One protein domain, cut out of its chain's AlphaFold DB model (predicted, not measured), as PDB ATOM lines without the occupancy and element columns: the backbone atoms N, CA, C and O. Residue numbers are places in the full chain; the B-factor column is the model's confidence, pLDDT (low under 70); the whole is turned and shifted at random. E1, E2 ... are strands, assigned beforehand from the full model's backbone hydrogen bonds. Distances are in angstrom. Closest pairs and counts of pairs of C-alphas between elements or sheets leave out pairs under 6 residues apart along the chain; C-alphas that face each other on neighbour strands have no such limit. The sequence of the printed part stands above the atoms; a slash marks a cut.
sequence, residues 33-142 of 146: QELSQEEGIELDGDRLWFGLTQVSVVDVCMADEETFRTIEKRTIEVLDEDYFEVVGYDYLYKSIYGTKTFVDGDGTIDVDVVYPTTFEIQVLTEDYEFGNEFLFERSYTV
ATOM      1  N   GLN A  33     126.781 106.401 159.598       77.06
ATOM      2  CA  GLN A  33     125.347 106.598 159.780       77.06
ATOM      3  C   GLN A  33     124.890 106.072 161.143       77.06
ATOM      4  O   GLN A  33     124.190 106.780 161.860       77.06
ATOM      5  N   GLU A  34     125.322 104.869 161.522       82.06
ATOM      6  CA  GLU A  34     125.037 104.296 162.843       82.06
ATOM      7  C   GLU A  34     125.670 105.130 163.970       82.06
ATOM      8  O   GLU A  34     124.991 105.434 164.942       82.06
ATOM      9  N   LEU A  35     126.919 105.586 163.808       81.38
ATOM     10  CA  LEU A  35     127.602 106.434 164.795       81.38
ATOM     11  C   LEU A  35     126.867 107.756 165.047       81.38
ATOM     12  O   LEU A  35     126.737 108.167 166.192       81.38
ATOM     13  N   SER A  36     126.341 108.395 163.995       76.44
ATOM     14  CA  SER A  36     125.564 109.639 164.121       76.44
ATOM     15  C   SER A  36     124.220 109.491 164.847       76.44
ATOM     16  O   SER A  36     123.569 110.494 165.130       76.44
ATOM     17  N   GLN A  37     123.781 108.258 165.109       78.81
ATOM     18  CA  GLN A  37     122.554 107.963 165.850       78.81
ATOM     19  C   GLN A  37     122.829 107.557 167.304       78.81
ATOM     20  O   GLN A  37     121.874 107.424 168.070       78.81
ATOM     21  N   GLU A  38     124.094 107.352 167.685       80.44
ATOM     22  CA  GLU A  38     124.469 106.915 169.029       80.44
ATOM     23  C   GLU A  38     124.412 108.091 170.016       80.44
ATOM     24  O   GLU A  38     124.953 109.171 169.773       80.44
ATOM     25  N   GLU A  39     123.735 107.885 171.145       75.81
ATOM     26  CA  GLU A  39     123.588 108.909 172.180       75.81
ATOM     27  C   GLU A  39     124.942 109.210 172.843       75.81
ATOM     28  O   GLU A  39     125.689 108.304 173.206       75.81
ATOM     29  N   GLY A  40     125.264 110.497 173.005       71.12
ATOM     30  CA  GLY A  40     126.516 110.927 173.628       71.12
ATOM     31  C   GLY A  40     127.756 110.770 172.743       71.12
ATOM     32  O   GLY A  40     128.856 110.956 173.256       71.12
ATOM     33  N   ILE A  41     127.606 110.456 171.450       72.69
ATOM     34  CA  ILE A  41     128.683 110.518 170.454       72.69
ATOM     35  C   ILE A  41     128.488 111.745 169.562       72.69
ATOM     36  O   ILE A  41     127.433 111.933 168.958       72.69
ATOM     37  N   GLU A  42     129.540 112.551 169.431       74.38
ATOM     38  CA  GLU A  42     129.626 113.626 168.447       74.38
ATOM     39  C   GLU A  42     130.748 113.325 167.446       74.38
ATOM     40  O   GLU A  42     131.809 112.806 167.794       74.38
ATOM     41  N   LEU A  43     130.508 113.641 166.175       74.50
ATOM     42  CA  LEU A  43     131.543 113.619 165.148       74.50
ATOM     43  C   LEU A  43     132.122 115.031 165.039       74.50
ATOM     44  O   LEU A  43     131.443 115.938 164.546       74.50
ATOM     45  N   ASP A  44     133.355 115.217 165.504       62.69
ATOM     46  CA  ASP A  44     134.052 116.496 165.391       62.69
ATOM     47  C   ASP A  44     134.789 116.561 164.054       62.69
ATOM     48  O   ASP A  44     135.621 115.708 163.740       62.69
ATOM     49  N   GLY A  45     134.460 117.581 163.261       55.00
ATOM     50  CA  GLY A  45     135.231 117.943 162.071       55.00
ATOM     51  C   GLY A  45     134.528 117.907 160.710       55.00
ATOM     52  O   GLY A  45     134.954 118.649 159.829       55.00
ATOM     53  N   ASP A  46     133.429 117.178 160.490       47.38
ATOM     54  CA  ASP A  46     133.106 116.772 159.098       47.38
ATOM     55  C   ASP A  46     131.794 117.289 158.534       47.38
ATOM     56  O   ASP A  46     130.991 116.595 157.916       47.38
ATOM     57  N   ARG A  47     131.570 118.582 158.676       53.44
ATOM     58  CA  ARG A  47     130.490 119.229 157.938       53.44
ATOM     59  C   ARG A  47     130.959 119.390 156.493       53.44
ATOM     60  O   ARG A  47     131.714 120.309 156.190       53.44
ATOM     61  N   LEU A  48     130.547 118.490 155.601       45.22
ATOM     62  CA  LEU A  48     130.717 118.692 154.164       45.22
ATOM     63  C   LEU A  48     129.819 119.866 153.755       45.22
ATOM     64  O   LEU A  48     128.626 119.892 154.028       45.22
ATOM     65  N   TRP A  49     130.388 120.890 153.130       48.66
ATOM     66  CA  TRP A  49     129.617 122.057 152.698       48.66
ATOM     67  C   TRP A  49     129.441 122.043 151.184       48.66
ATOM     68  O   TRP A  49     130.402 122.127 150.409       48.66
ATOM     69  N   PHE A  50     128.187 122.009 150.747       42.81
ATOM     70  CA  PHE A  50     127.805 122.206 149.360       42.81
ATOM     71  C   PHE A  50     127.202 123.603 149.200       42.81
ATOM     72  O   PHE A  50     126.042 123.865 149.518       42.81
ATOM     73  N   GLY A  51     128.035 124.537 148.740       54.06
ATOM     74  CA  GLY A  51     127.657 125.949 148.683       54.06
ATOM     75  C   GLY A  51     127.520 126.503 150.101       54.06
ATOM     76  O   GLY A  51     128.442 126.354 150.896       54.06
ATOM     77  N   LEU A  52     126.373 127.107 150.413       41.47
ATOM     78  CA  LEU A  52     126.032 127.572 151.767       41.47
ATOM     79  C   LEU A  52     125.322 126.504 152.614       41.47
ATOM     80  O   LEU A  52     124.976 126.767 153.762       41.47
ATOM     81  N   THR A  53     125.075 125.316 152.057       39.22
ATOM     82  CA  THR A  53     124.354 124.246 152.753       39.22
ATOM     83  C   THR A  53     125.347 123.260 153.340       39.22
ATOM     84  O   THR A  53     126.168 122.691 152.620       39.22
ATOM     85  N   GLN A  54     125.254 123.036 154.647       53.16
ATOM     86  CA  GLN A  54     125.902 121.908 155.298       53.16
ATOM     87  C   GLN A  54     125.194 120.632 154.837       53.16
ATOM     88  O   GLN A  54     124.055 120.377 155.221       53.16
ATOM     89  N   VAL A  55     125.852 119.855 153.985       52.72
ATOM     90  CA  VAL A  55     125.450 118.486 153.674       52.72
ATOM     91  C   VAL A  55     126.107 117.578 154.701       52.72
ATOM     92  O   VAL A  55     127.306 117.649 154.955       52.72
ATOM     93  N   SER A  56     125.302 116.748 155.350       53.97
ATOM     94  CA  SER A  56     125.813 115.733 156.264       53.97
ATOM     95  C   SER A  56     126.828 114.832 155.547       53.97
ATOM     96  O   SER A  56     126.701 114.601 154.343       53.97
ATOM     97  N   VAL A  57     127.804 114.298 156.291       57.12
ATOM     98  CA  VAL A  57     128.849 113.357 155.826       57.12
ATOM     99  C   VAL A  57     128.297 112.223 154.949       57.12
ATOM    100  O   VAL A  57     128.987 111.713 154.065       57.12
ATOM    101  N   VAL A  58     127.041 111.846 155.189       61.78
ATOM    102  CA  VAL A  58     126.341 110.714 154.572       61.78
ATOM    103  C   VAL A  58     125.436 111.076 153.389       61.78
ATOM    104  O   VAL A  58     125.016 110.173 152.677       61.78
ATOM    105  N   ASP A  59     125.174 112.360 153.119       76.19
ATOM    106  CA  ASP A  59     124.163 112.757 152.120       76.19
ATOM    107  C   ASP A  59     124.738 113.060 150.728       76.19
ATOM    108  O   ASP A  59     124.048 113.621 149.864       76.19
ATOM    109  N   VAL A  60     126.004 112.707 150.492       80.88
ATOM    110  CA  VAL A  60     126.692 112.910 149.211       80.88
ATOM    111  C   VAL A  60     127.397 111.644 148.729       80.88
ATOM    112  O   VAL A  60     127.874 110.835 149.519       80.88
ATOM    113  N   CYS A  61     127.488 111.503 147.411       87.81
ATOM    114  CA  CYS A  61     128.210 110.445 146.713       87.81
ATOM    115  C   CYS A  61     128.980 111.019 145.511       87.81
ATOM    116  O   CYS A  61     128.715 112.136 145.061       87.81
ATOM    117  N   MET A  62     129.944 110.266 144.985       91.25
ATOM    118  CA  MET A  62     130.655 110.579 143.746       91.25
ATOM    119  C   MET A  62     129.777 110.179 142.557       91.25
ATOM    120  O   MET A  62     129.510 108.992 142.357       91.25
ATOM    121  N   ALA A  63     129.314 111.157 141.774       93.25
ATOM    122  CA  ALA A  63     128.601 110.887 140.524       93.25
ATOM    123  C   ALA A  63     129.559 110.417 139.420       93.25
ATOM    124  O   ALA A  63     129.204 109.566 138.608       93.25
ATOM    125  N   ASP A  64     130.774 110.960 139.428       93.50
ATOM    126  CA  ASP A  64     131.914 110.576 138.602       93.50
ATOM    127  C   ASP A  64     133.217 110.891 139.360       93.50
ATOM    128  O   ASP A  64     133.180 111.223 140.545       93.50
ATOM    129  N   GLU A  65     134.375 110.758 138.709       90.75
ATOM    130  CA  GLU A  65     135.690 110.962 139.338       90.75
ATOM    131  C   GLU A  65     135.940 112.413 139.796       90.75
ATOM    132  O   GLU A  65     136.809 112.643 140.636       90.75
ATOM    133  N   GLU A  66     135.172 113.386 139.297       92.81
ATOM    134  CA  GLU A  66     135.412 114.819 139.499       92.81
ATOM    135  C   GLU A  66     134.202 115.568 140.087       92.81
ATOM    136  O   GLU A  66     134.274 116.784 140.300       92.81
ATOM    137  N   THR A  67     133.100 114.870 140.386       91.06
ATOM    138  CA  THR A  67     131.821 115.489 140.761       91.06
ATOM    139  C   THR A  67     131.165 114.810 141.962       91.06
ATOM    140  O   THR A  67     130.804 113.633 141.924       91.06
ATOM    141  N   PHE A  68     130.906 115.596 143.009       88.12
ATOM    142  CA  PHE A  68     130.005 115.233 144.102       88.12
ATOM    143  C   PHE A  68     128.546 115.455 143.705       88.12
ATOM    144  O   PHE A  68     128.212 116.447 143.050       88.12
ATOM    145  N   ARG A  69     127.658 114.586 144.189       87.56
ATOM    146  CA  ARG A  69     126.207 114.705 144.052       87.56
ATOM    147  C   ARG A  69     125.504 114.377 145.364       87.56
ATOM    148  O   ARG A  69     125.962 113.515 146.105       87.56
ATOM    149  N   THR A  70     124.370 115.018 145.639       84.69
ATOM    150  CA  THR A  70     123.480 114.581 146.727       84.69
ATOM    151  C   THR A  70     122.914 113.174 146.480       84.69
ATOM    152  O   THR A  70     122.666 112.785 145.337       84.69
ATOM    153  N   ILE A  71     122.668 112.409 147.547       84.81
ATOM    154  CA  ILE A  71     121.969 111.108 147.448       84.81
ATOM    155  C   ILE A  71     120.452 111.274 147.284       84.81
ATOM    156  O   ILE A  71     119.776 110.406 146.737       84.81
ATOM    157  N   GLU A  72     119.920 112.419 147.717       85.25
ATOM    158  CA  GLU A  72     118.510 112.788 147.608       85.25
ATOM    159  C   GLU A  72     118.302 113.894 146.575       85.25
ATOM    160  O   GLU A  72     119.137 114.793 146.409       85.25
ATOM    161  N   LYS A  73     117.146 113.853 145.907       87.25
ATOM    162  CA  LYS A  73     116.711 114.942 145.033       87.25
ATOM    163  C   LYS A  73     116.339 116.159 145.870       87.25
ATOM    164  O   LYS A  73     115.653 116.052 146.883       87.25
ATOM    165  N   ARG A  74     116.760 117.325 145.406       83.75
ATOM    166  CA  ARG A  74     116.387 118.631 145.932       83.75
ATOM    167  C   ARG A  74     115.349 119.274 145.020       83.75
ATOM    168  O   ARG A  74     115.313 119.034 143.814       83.75
ATOM    169  N   THR A  75     114.491 120.084 145.622       87.75
ATOM    170  CA  THR A  75     113.542 120.923 144.896       87.75
ATOM    171  C   THR A  75     114.308 122.015 144.155       87.75
ATOM    172  O   THR A  75     115.167 122.670 144.744       87.75
ATOM    173  N   ILE A  76     114.007 122.204 142.871       81.75
ATOM    174  CA  ILE A  76     114.498 123.337 142.089       81.75
ATOM    175  C   ILE A  76     113.386 124.371 142.052       81.75
ATOM    176  O   ILE A  76     112.305 124.122 141.512       81.75
ATOM    177  N   GLU A  77     113.684 125.529 142.619       86.00
ATOM    178  CA  GLU A  77     112.780 126.664 142.684       86.00
ATOM    179  C   GLU A  77     113.364 127.830 141.891       86.00
ATOM    180  O   GLU A  77     114.575 128.067 141.908       86.00
ATOM    181  N   VAL A  78     112.502 128.561 141.194       88.44
ATOM    182  CA  VAL A  78     112.846 129.828 140.539       88.44
ATOM    183  C   VAL A  78     112.024 130.946 141.155       88.44
ATOM    184  O   VAL A  78     110.875 130.743 141.544       88.44
ATOM    185  N   LEU A  79     112.636 132.124 141.277       89.69
ATOM    186  CA  LEU A  79     111.933 133.324 141.709       89.69
ATOM    187  C   LEU A  79     111.089 133.836 140.536       89.69
ATOM    188  O   LEU A  79     111.649 134.312 139.547       89.69
ATOM    189  N   ASP A  80     109.770 133.721 140.661       84.56
ATOM    190  CA  ASP A  80     108.789 134.282 139.736       84.56
ATOM    191  C   ASP A  80     108.068 135.445 140.421       84.56
ATOM    192  O   ASP A  80     107.315 135.259 141.377       84.56
ATOM    193  N   GLU A  81     108.358 136.658 139.952       88.06
ATOM    194  CA  GLU A  81     107.909 137.924 140.540       88.06
ATOM    195  C   GLU A  81     108.179 137.999 142.059       88.06
ATOM    196  O   GLU A  81     109.287 138.349 142.472       88.06
ATOM    197  N   ASP A  82     107.181 137.642 142.873       91.06
ATOM    198  CA  ASP A  82     107.179 137.762 144.333       91.06
ATOM    199  C   ASP A  82     107.163 136.405 145.072       91.06
ATOM    200  O   ASP A  82     107.109 136.382 146.307       91.06
ATOM    201  N   TYR A  83     107.189 135.264 144.371       86.25
ATOM    202  CA  TYR A  83     107.162 133.934 144.997       86.25
ATOM    203  C   TYR A  83     108.136 132.942 144.349       86.25
ATOM    204  O   TYR A  83     108.575 133.097 143.214       86.25
ATOM    205  N   PHE A  84     108.505 131.907 145.106       88.44
ATOM    206  CA  PHE A  84     109.291 130.789 144.590       88.44
ATOM    207  C   PHE A  84     108.353 129.741 143.986       88.44
ATOM    208  O   PHE A  84     107.492 129.200 144.682       88.44
ATOM    209  N   GLU A  85     108.511 129.462 142.693       92.44
ATOM    210  CA  GLU A  85     107.796 128.393 141.993       92.44
ATOM    211  C   GLU A  85     108.686 127.151 141.885       92.44
ATOM    212  O   GLU A  85     109.829 127.223 141.425       92.44
ATOM    213  N   VAL A  86     108.152 125.991 142.279       91.25
ATOM    214  CA  VAL A  86     108.817 124.699 142.086       91.25
ATOM    215  C   VAL A  86     108.726 124.297 140.618       91.25
ATOM    216  O   VAL A  86     107.664 123.906 140.138       91.25
ATOM    217  N   VAL A  87     109.858 124.322 139.921       91.88
ATOM    218  CA  VAL A  87     109.949 123.964 138.494       91.88
ATOM    219  C   VAL A  87     110.510 122.567 138.252       91.88
ATOM    220  O   VAL A  87     110.505 122.080 137.121       91.88
ATOM    221  N   GLY A  88     110.970 121.879 139.300       91.25
ATOM    222  CA  GLY A  88     111.421 120.500 139.185       91.25
ATOM    223  C   GLY A  88     112.058 119.937 140.446       91.25
ATOM    224  O   GLY A  88     112.107 120.577 141.495       91.25
ATOM    225  N   TYR A  89     112.565 118.714 140.309       91.81
ATOM    226  CA  TYR A  89     113.324 118.017 141.341       91.81
ATOM    227  C   TYR A  89     114.539 117.352 140.701       91.81
ATOM    228  O   TYR A  89     114.379 116.520 139.803       91.81
ATOM    229  N   ASP A  90     115.733 117.671 141.187       88.44
ATOM    230  CA  ASP A  90     116.984 117.073 140.716       88.44
ATOM    231  C   ASP A  90     118.010 116.982 141.844       88.44
ATOM    232  O   ASP A  90     117.843 117.557 142.915       88.44
ATOM    233  N   TYR A  91     119.082 116.238 141.624       88.81
ATOM    234  CA  TYR A  91     120.216 116.223 142.530       88.81
ATOM    235  C   TYR A  91     121.056 117.491 142.385       88.81
ATOM    236  O   TYR A  91     121.142 118.082 141.309       88.81
ATOM    237  N   LEU A  92     121.726 117.891 143.466       84.31
ATOM    238  CA  LEU A  92     122.704 118.970 143.393       84.31
ATOM    239  C   LEU A  92     124.076 118.386 143.079       84.31
ATOM    240  O   LEU A  92     124.538 117.500 143.795       84.31
ATOM    241  N   TYR A  93     124.716 118.903 142.031       86.38
ATOM    242  CA  TYR A  93     126.033 118.475 141.556       86.38
ATOM    243  C   TYR A  93     127.072 119.574 141.768       86.38
ATOM    244  O   TYR A  93     126.801 120.747 141.502       86.38
ATOM    245  N   LYS A  94     128.274 119.209 142.215       84.94
ATOM    246  CA  LYS A  94     129.392 120.145 142.383       84.94
ATOM    247  C   LYS A  94     130.706 119.462 142.090       84.94
ATOM    248  O   LYS A  94     130.965 118.366 142.577       84.94
ATOM    249  N   SER A  95     131.542 120.160 141.336       88.69
ATOM    250  CA  SER A  95     132.892 119.701 141.051       88.69
ATOM    251  C   SER A  95     133.741 119.645 142.327       88.69
ATOM    252  O   SER A  95     133.607 120.490 143.217       88.69
ATOM    253  N   ILE A  96     134.645 118.667 142.395       87.69
ATOM    254  CA  ILE A  96     135.713 118.625 143.399       87.69
ATOM    255  C   ILE A  96     136.739 119.743 143.179       87.69
ATOM    256  O   ILE A  96     137.519 120.036 144.078       87.69
ATOM    257  N   TYR A  97     136.733 120.397 142.019       90.06
ATOM    258  CA  TYR A  97     137.526 121.588 141.749       90.06
ATOM    259  C   TYR A  97     136.739 122.842 142.126       90.06
ATOM    260  O   TYR A  97     135.549 122.978 141.834       90.06
ATOM    261  N   GLY A  98     137.407 123.785 142.777       85.81
ATOM    262  CA  GLY A  98     136.827 125.077 143.110       85.81
ATOM    263  C   GLY A  98     137.888 126.150 143.262       85.81
ATOM    264  O   GLY A  98     139.075 125.909 143.069       85.81
ATOM    265  N   THR A  99     137.448 127.335 143.662       85.19
ATOM    266  CA  THR A  99     138.324 128.484 143.883       85.19
ATOM    267  C   THR A  99     138.016 129.066 145.258       85.19
ATOM    268  O   THR A  99     136.848 129.200 145.636       85.19
ATOM    269  N   LYS A 100     139.054 129.378 146.037       81.88
ATOM    270  CA  LYS A 100     138.942 130.090 147.315       81.88
ATOM    271  C   LYS A 100     139.631 131.439 147.215       81.88
ATOM    272  O   LYS A 100     140.790 131.514 146.821       81.88
ATOM    273  N   THR A 101     138.929 132.478 147.643       84.31
ATOM    274  CA  THR A 101     139.468 133.832 147.740       84.31
ATOM    275  C   THR A 101     140.094 134.040 149.116       84.31
ATOM    276  O   THR A 101     139.434 133.847 150.138       84.31
ATOM    277  N   PHE A 102     141.356 134.453 149.155       81.06
ATOM    278  CA  PHE A 102     142.070 134.826 150.375       81.06
ATOM    279  C   PHE A 102     142.355 136.324 150.379       81.06
ATOM    280  O   PHE A 102     142.637 136.907 149.334       81.06
ATOM    281  N   VAL A 103     142.291 136.947 151.557       87.00
ATOM    282  CA  VAL A 103     142.711 138.343 151.740       87.00
ATOM    283  C   VAL A 103     144.234 138.382 151.821       87.00
ATOM    284  O   VAL A 103     144.821 137.696 152.658       87.00
ATOM    285  N   ASP A 104     144.855 139.193 150.969       81.56
ATOM    286  CA  ASP A 104     146.300 139.416 150.932       81.56
ATOM    287  C   ASP A 104     146.586 140.925 150.936       81.56
ATOM    288  O   ASP A 104     146.413 141.624 149.933       81.56
ATOM    289  N   GLY A 105     146.964 141.444 152.108       87.56
ATOM    290  CA  GLY A 105     147.153 142.877 152.336       87.56
ATOM    291  C   GLY A 105     145.881 143.680 152.058       87.56
ATOM    292  O   GLY A 105     144.847 143.450 152.683       87.56
ATOM    293  N   ASP A 106     145.972 144.613 151.109       90.75
ATOM    294  CA  ASP A 106     144.854 145.466 150.680       90.75
ATOM    295  C   ASP A 106     144.007 144.834 149.552       90.75
ATOM    296  O   ASP A 106     143.093 145.474 149.029       90.75
ATOM    297  N   GLY A 107     144.319 143.602 149.135       88.56
ATOM    298  CA  GLY A 107     143.672 142.922 148.018       88.56
ATOM    299  C   GLY A 107     143.178 141.518 148.351       88.56
ATOM    300  O   GLY A 107     143.184 141.064 149.497       88.56
ATOM    301  N   THR A 108     142.742 140.821 147.307       92.69
ATOM    302  CA  THR A 108     142.339 139.419 147.377       92.69
ATOM    303  C   THR A 108     143.013 138.617 146.279       92.69
ATOM    304  O   THR A 108     143.153 139.104 145.155       92.69
ATOM    305  N   ILE A 109     143.386 137.378 146.589       92.06
ATOM    306  CA  ILE A 109     143.879 136.406 145.614       92.06
ATOM    307  C   ILE A 109     142.925 135.220 145.544       92.06
ATOM    308  O   ILE A 109     142.495 134.695 146.571       92.06
ATOM    309  N   ASP A 110     142.616 134.797 144.327       91.44
ATOM    310  CA  ASP A 110     141.849 133.586 144.068       91.44
ATOM    311  C   ASP A 110     142.816 132.419 143.874       91.44
ATOM    312  O   ASP A 110     143.749 132.491 143.074       91.44
ATOM    313  N   VAL A 111     142.614 131.354 144.645       90.75
ATOM    314  CA  VAL A 111     143.451 130.155 144.632       90.75
ATOM    315  C   VAL A 111     142.587 128.960 144.270       90.75
ATOM    316  O   VAL A 111     141.582 128.692 144.934       90.75
ATOM    317  N   ASP A 112     142.998 128.230 143.239       91.31
ATOM    318  CA  ASP A 112     142.356 126.975 142.864       91.31
ATOM    319  C   ASP A 112     142.568 125.927 143.959       91.31
ATOM    320  O   ASP A 112     143.669 125.741 144.484       91.31
ATOM    321  N   VAL A 113     141.491 125.239 144.316       85.62
ATOM    322  CA  VAL A 113     141.475 124.200 145.340       85.62
ATOM    323  C   VAL A 113     140.848 122.929 144.799       85.62
ATOM    324  O   VAL A 113     139.901 122.960 144.015       85.62
ATOM    325  N   VAL A 114     141.361 121.799 145.280       86.75
ATOM    326  CA  VAL A 114     140.741 120.489 145.094       86.75
ATOM    327  C   VAL A 114     140.162 120.070 146.436       86.75
ATOM    328  O   VAL A 114     140.889 119.954 147.424       86.75
ATOM    329  N   TYR A 115     138.849 119.893 146.490       82.12
ATOM    330  CA  TYR A 115     138.168 119.355 147.654       82.12
ATOM    331  C   TYR A 115     138.505 117.865 147.785       82.12
ATOM    332  O   TYR A 115     138.379 117.123 146.809       82.12
ATOM    333  N   PRO A 116     138.951 117.413 148.966       80.81
ATOM    334  CA  PRO A 116     139.329 116.024 149.153       80.81
ATOM    335  C   PRO A 116     138.100 115.114 149.079       80.81
ATOM    336  O   PRO A 116     137.033 115.442 149.592       80.81
ATOM    337  N   THR A 117     138.271 113.942 148.471       84.00
ATOM    338  CA  THR A 117     137.265 112.866 148.452       84.00
ATOM    339  C   THR A 117     137.399 111.919 149.646       84.00
ATOM    340  O   THR A 117     136.523 111.086 149.872       84.00
ATOM    341  N   THR A 118     138.477 112.071 150.423       84.06
ATOM    342  CA  THR A 118     138.760 111.325 151.650       84.06
ATOM    343  C   THR A 118     139.130 112.288 152.772       84.06
ATOM    344  O   THR A 118     139.976 113.158 152.570       84.06
ATOM    345  N   PHE A 119     138.536 112.122 153.949       78.69
ATOM    346  CA  PHE A 119     138.792 112.955 155.128       78.69
ATOM    347  C   PHE A 119     138.891 112.116 156.407       78.69
ATOM    348  O   PHE A 119     138.521 110.940 156.426       78.69
ATOM    349  N   GLU A 120     139.474 112.709 157.446       79.56
ATOM    350  CA  GLU A 120     139.653 112.099 158.764       79.56
ATOM    351  C   GLU A 120     138.570 112.603 159.708       79.56
ATOM    352  O   GLU A 120     138.474 113.803 159.947       79.56
ATOM    353  N   ILE A 121     137.794 111.666 160.244       77.81
ATOM    354  CA  ILE A 121     136.680 111.923 161.150       77.81
ATOM    355  C   ILE A 121     137.109 111.592 162.564       77.81
ATOM    356  O   ILE A 121     137.531 110.457 162.828       77.81
ATOM    357  N   GLN A 122     136.977 112.552 163.474       78.94
ATOM    358  CA  GLN A 122     137.207 112.318 164.895       78.94
ATOM    359  C   GLN A 122     135.888 111.980 165.578       78.94
ATOM    360  O   GLN A 122     134.895 112.692 165.451       78.94
ATOM    361  N   VAL A 123     135.879 110.867 166.308       78.56
ATOM    362  CA  VAL A 123     134.727 110.442 167.101       78.56
ATOM    363  C   VAL A 123     134.971 110.866 168.541       78.56
ATOM    364  O   VAL A 123     135.911 110.380 169.179       78.56
ATOM    365  N   LEU A 124     134.137 111.773 169.040       80.31
ATOM    366  CA  LEU A 124     134.182 112.303 170.399       80.31
ATOM    367  C   LEU A 124     132.967 111.833 171.205       80.31
ATOM    368  O   LEU A 124     131.944 111.452 170.635       80.31
ATOM    369  N   THR A 125     133.064 111.883 172.532       75.06
ATOM    370  CA  THR A 125     131.895 111.786 173.420       75.06
ATOM    371  C   THR A 125     131.428 113.160 173.871       75.06
ATOM    372  O   THR A 125     132.252 114.044 174.029       75.06
ATOM    373  N   GLU A 126     130.143 113.321 174.171       66.56
ATOM    374  CA  GLU A 126     129.603 114.455 174.934       66.56
ATOM    375  C   GLU A 126     128.683 113.934 176.054       66.56
ATOM    376  O   GLU A 126     127.476 114.172 176.066       66.56
ATOM    377  N   ASP A 127     129.234 113.167 176.998       63.03
ATOM    378  CA  ASP A 127     128.484 112.666 178.161       63.03
ATOM    379  C   ASP A 127     129.039 113.264 179.461       63.03
ATOM    380  O   ASP A 127     130.243 113.440 179.631       63.03
ATOM    381  N   TYR A 128     128.160 113.537 180.421       52.03
ATOM    382  CA  TYR A 128     128.494 113.919 181.789       52.03
ATOM    383  C   TYR A 128     129.391 112.901 182.514       52.03
ATOM    384  O   TYR A 128     130.122 113.308 183.421       52.03
ATOM    385  N   GLU A 129     129.350 111.609 182.158       56.41
ATOM    386  CA  GLU A 129     130.216 110.583 182.769       56.41
ATOM    387  C   GLU A 129     131.660 110.577 182.227       56.41
ATOM    388  O   GLU A 129     132.581 110.264 182.985       56.41
ATOM    389  N   PHE A 130     131.874 110.956 180.961       56.19
ATOM    390  CA  PHE A 130     133.177 110.853 180.273       56.19
ATOM    391  C   PHE A 130     133.770 112.207 179.832       56.19
ATOM    392  O   PHE A 130     134.971 112.314 179.597       56.19
ATOM    393  N   GLY A 131     132.971 113.274 179.800       59.69
ATOM    394  CA  GLY A 131     133.344 114.578 179.254       59.69
ATOM    395  C   GLY A 131     133.466 114.573 177.726       59.69
ATOM    396  O   GLY A 131     133.026 113.634 177.060       59.69
ATOM    397  N   ASN A 132     134.086 115.627 177.181       65.38
ATOM    398  CA  ASN A 132     134.432 115.704 175.761       65.38
ATOM    399  C   ASN A 132     135.765 114.992 175.512       65.38
ATOM    400  O   ASN A 132     136.821 115.630 175.479       65.38
ATOM    401  N   GLU A 133     135.725 113.660 175.428       75.19
ATOM    402  CA  GLU A 133     136.897 112.808 175.216       75.19
ATOM    403  C   GLU A 133     136.953 112.284 173.775       75.19
ATOM    404  O   GLU A 133     135.949 111.886 173.187       75.19
ATOM    405  N   PHE A 134     138.158 112.270 173.204       83.12
ATOM    406  CA  PHE A 134     138.430 111.622 171.925       83.12
ATOM    407  C   PHE A 134     138.407 110.102 172.082       83.12
ATOM    408  O   PHE A 134     139.195 109.542 172.847       83.12
ATOM    409  N   LEU A 135     137.554 109.425 171.313       81.06
ATOM    410  CA  LEU A 135     137.486 107.966 171.306       81.06
ATOM    411  C   LEU A 135     138.470 107.361 170.304       81.06
ATOM    412  O   LEU A 135     139.295 106.520 170.668       81.06
ATOM    413  N   PHE A 136     138.346 107.735 169.031       82.88
ATOM    414  CA  PHE A 136     139.208 107.281 167.939       82.88
ATOM    415  C   PHE A 136     138.981 108.112 166.667       82.88
ATOM    416  O   PHE A 136     137.999 108.845 166.548       82.88
ATOM    417  N   GLU A 137     139.879 107.954 165.695       83.38
ATOM    418  CA  GLU A 137     139.767 108.544 164.359       83.38
ATOM    419  C   GLU A 137     139.427 107.482 163.310       83.38
ATOM    420  O   GLU A 137     139.794 106.305 163.438       83.38
ATOM    421  N   ARG A 138     138.745 107.894 162.239       80.31
ATOM    422  CA  ARG A 138     138.492 107.039 161.081       80.31
ATOM    423  C   ARG A 138     138.603 107.824 159.786       80.31
ATOM    424  O   ARG A 138     138.036 108.899 159.650       80.31
ATOM    425  N   SER A 139     139.271 107.236 158.800       82.69
ATOM    426  CA  SER A 139     139.253 107.762 157.438       82.69
ATOM    427  C   SER A 139     137.950 107.379 156.736       82.69
ATOM    428  O   SER A 139     137.546 106.210 156.756       82.69
ATOM    429  N   TYR A 140     137.305 108.358 156.109       80.75
ATOM    430  CA  TYR A 140     136.123 108.165 155.284       80.75
ATOM    431  C   TYR A 140     136.374 108.653 153.867       80.75
ATOM    432  O   TYR A 140     136.822 109.778 153.663       80.75
ATOM    433  N   THR A 141     136.036 107.806 152.899       85.00
ATOM    434  CA  THR A 141     136.047 108.134 151.474       85.00
ATOM    435  C   THR A 141     134.611 108.211 150.984       85.00
ATOM    436  O   THR A 141     133.842 107.271 151.195       85.00
ATOM    437  N   VAL A 142     134.262 109.310 150.312       85.31
ATOM    438  CA  VAL A 142     132.933 109.497 149.717       85.31
ATOM    439  C   VAL A 142     132.665 108.355 148.723       85.31
ATOM    440  O   VAL A 142     133.461 108.161 147.798       85.31
TER     441      VAL A 142
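What this domain is: This is residues 33 to 142 of the 146 residues of an uncharacterized protein of Halobacteriovoraceae bacterium (UniProt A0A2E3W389). Three arms of paired strands spread in different directions from a small three-stranded sheet, E4, E5 and E8: the hairpin E6 and E7, the hairpin E9 and E10, and a ribbon of E11 and E12 with E1 beside E11. A short hairpin, E2 and E3, lies near the middle of the whole. The printed part has 110 residues, with twelve named strands, E1 to E12 in order along the chain, and no named helix; the class is all strand. The five sheets, E1 - E11 - E12, E4 - E5 - E8, E2 - E3, E6 - E7 and E9 - E10, are antiparallel. The whole is loose, with a radius of gyration of the C-alphas of 18.3 A and spans of 55 by 42 by 32 A.

How they stand to each other: E1, residues 41 to 44, is an edge strand antiparallel to E11, residues 118 to 125, with N 42 and O 124 2.9 A apart. E12, residues 134 to 141, is the other edge strand and forms a hairpin with E11; N 121 and O 138 are 2.8 A apart. E2, residues 48 to 50, and E3, residues 53 to 55, form a hairpin, with N 50 and O 53 2.8 A apart. E4, residues 60 to 64, and E5, residues 67 to 70, form a hairpin with N 61 and O 69 2.8 A apart. On the other side of E5 is E8, residues 93 to 95, antiparallel at 152 degrees, with N 68 and O 94 2.8 A apart. The closest C-alphas of E2 and E8 are those of Phe 50 and Lys 94, 7.4 A apart. E6, residues 74 to 80, and E7, residues 83 to 90, form a hairpin; N 74 and O 90 are 2.7 A apart. E7 bends by 56 degrees at residue 87. E9, residues 97 to 104, and E10, residues 107 to 114, form a hairpin with N 100 and O 111 2.8 A apart. E6 and E9 are apart.

Where its parts are: E1 begins at C-alpha 41, (128.683, 110.518, 170.454). From first to last C-alpha, E6 measures 18.5 A, E7 20.0 A, E9 21.9 A, E10 22.8 A, E11 22.8 A and E12 20.9 A. E9 ends at C-alpha 104, (146.300, 139.416, 150.932), and E12 ends at C-alpha 141, (136.047, 108.134, 151.474).

The domain as a whole: The two C-alphas farthest apart, those of Glu 81 and Glu 129, are 55.0 A apart. The printed part has no cut. No link is long; that from E11 to E12, 8 residues, is short. The mean pLDDT of the printed part is 78.6, and residues 44 to 58 and 126 to 132 are under 70.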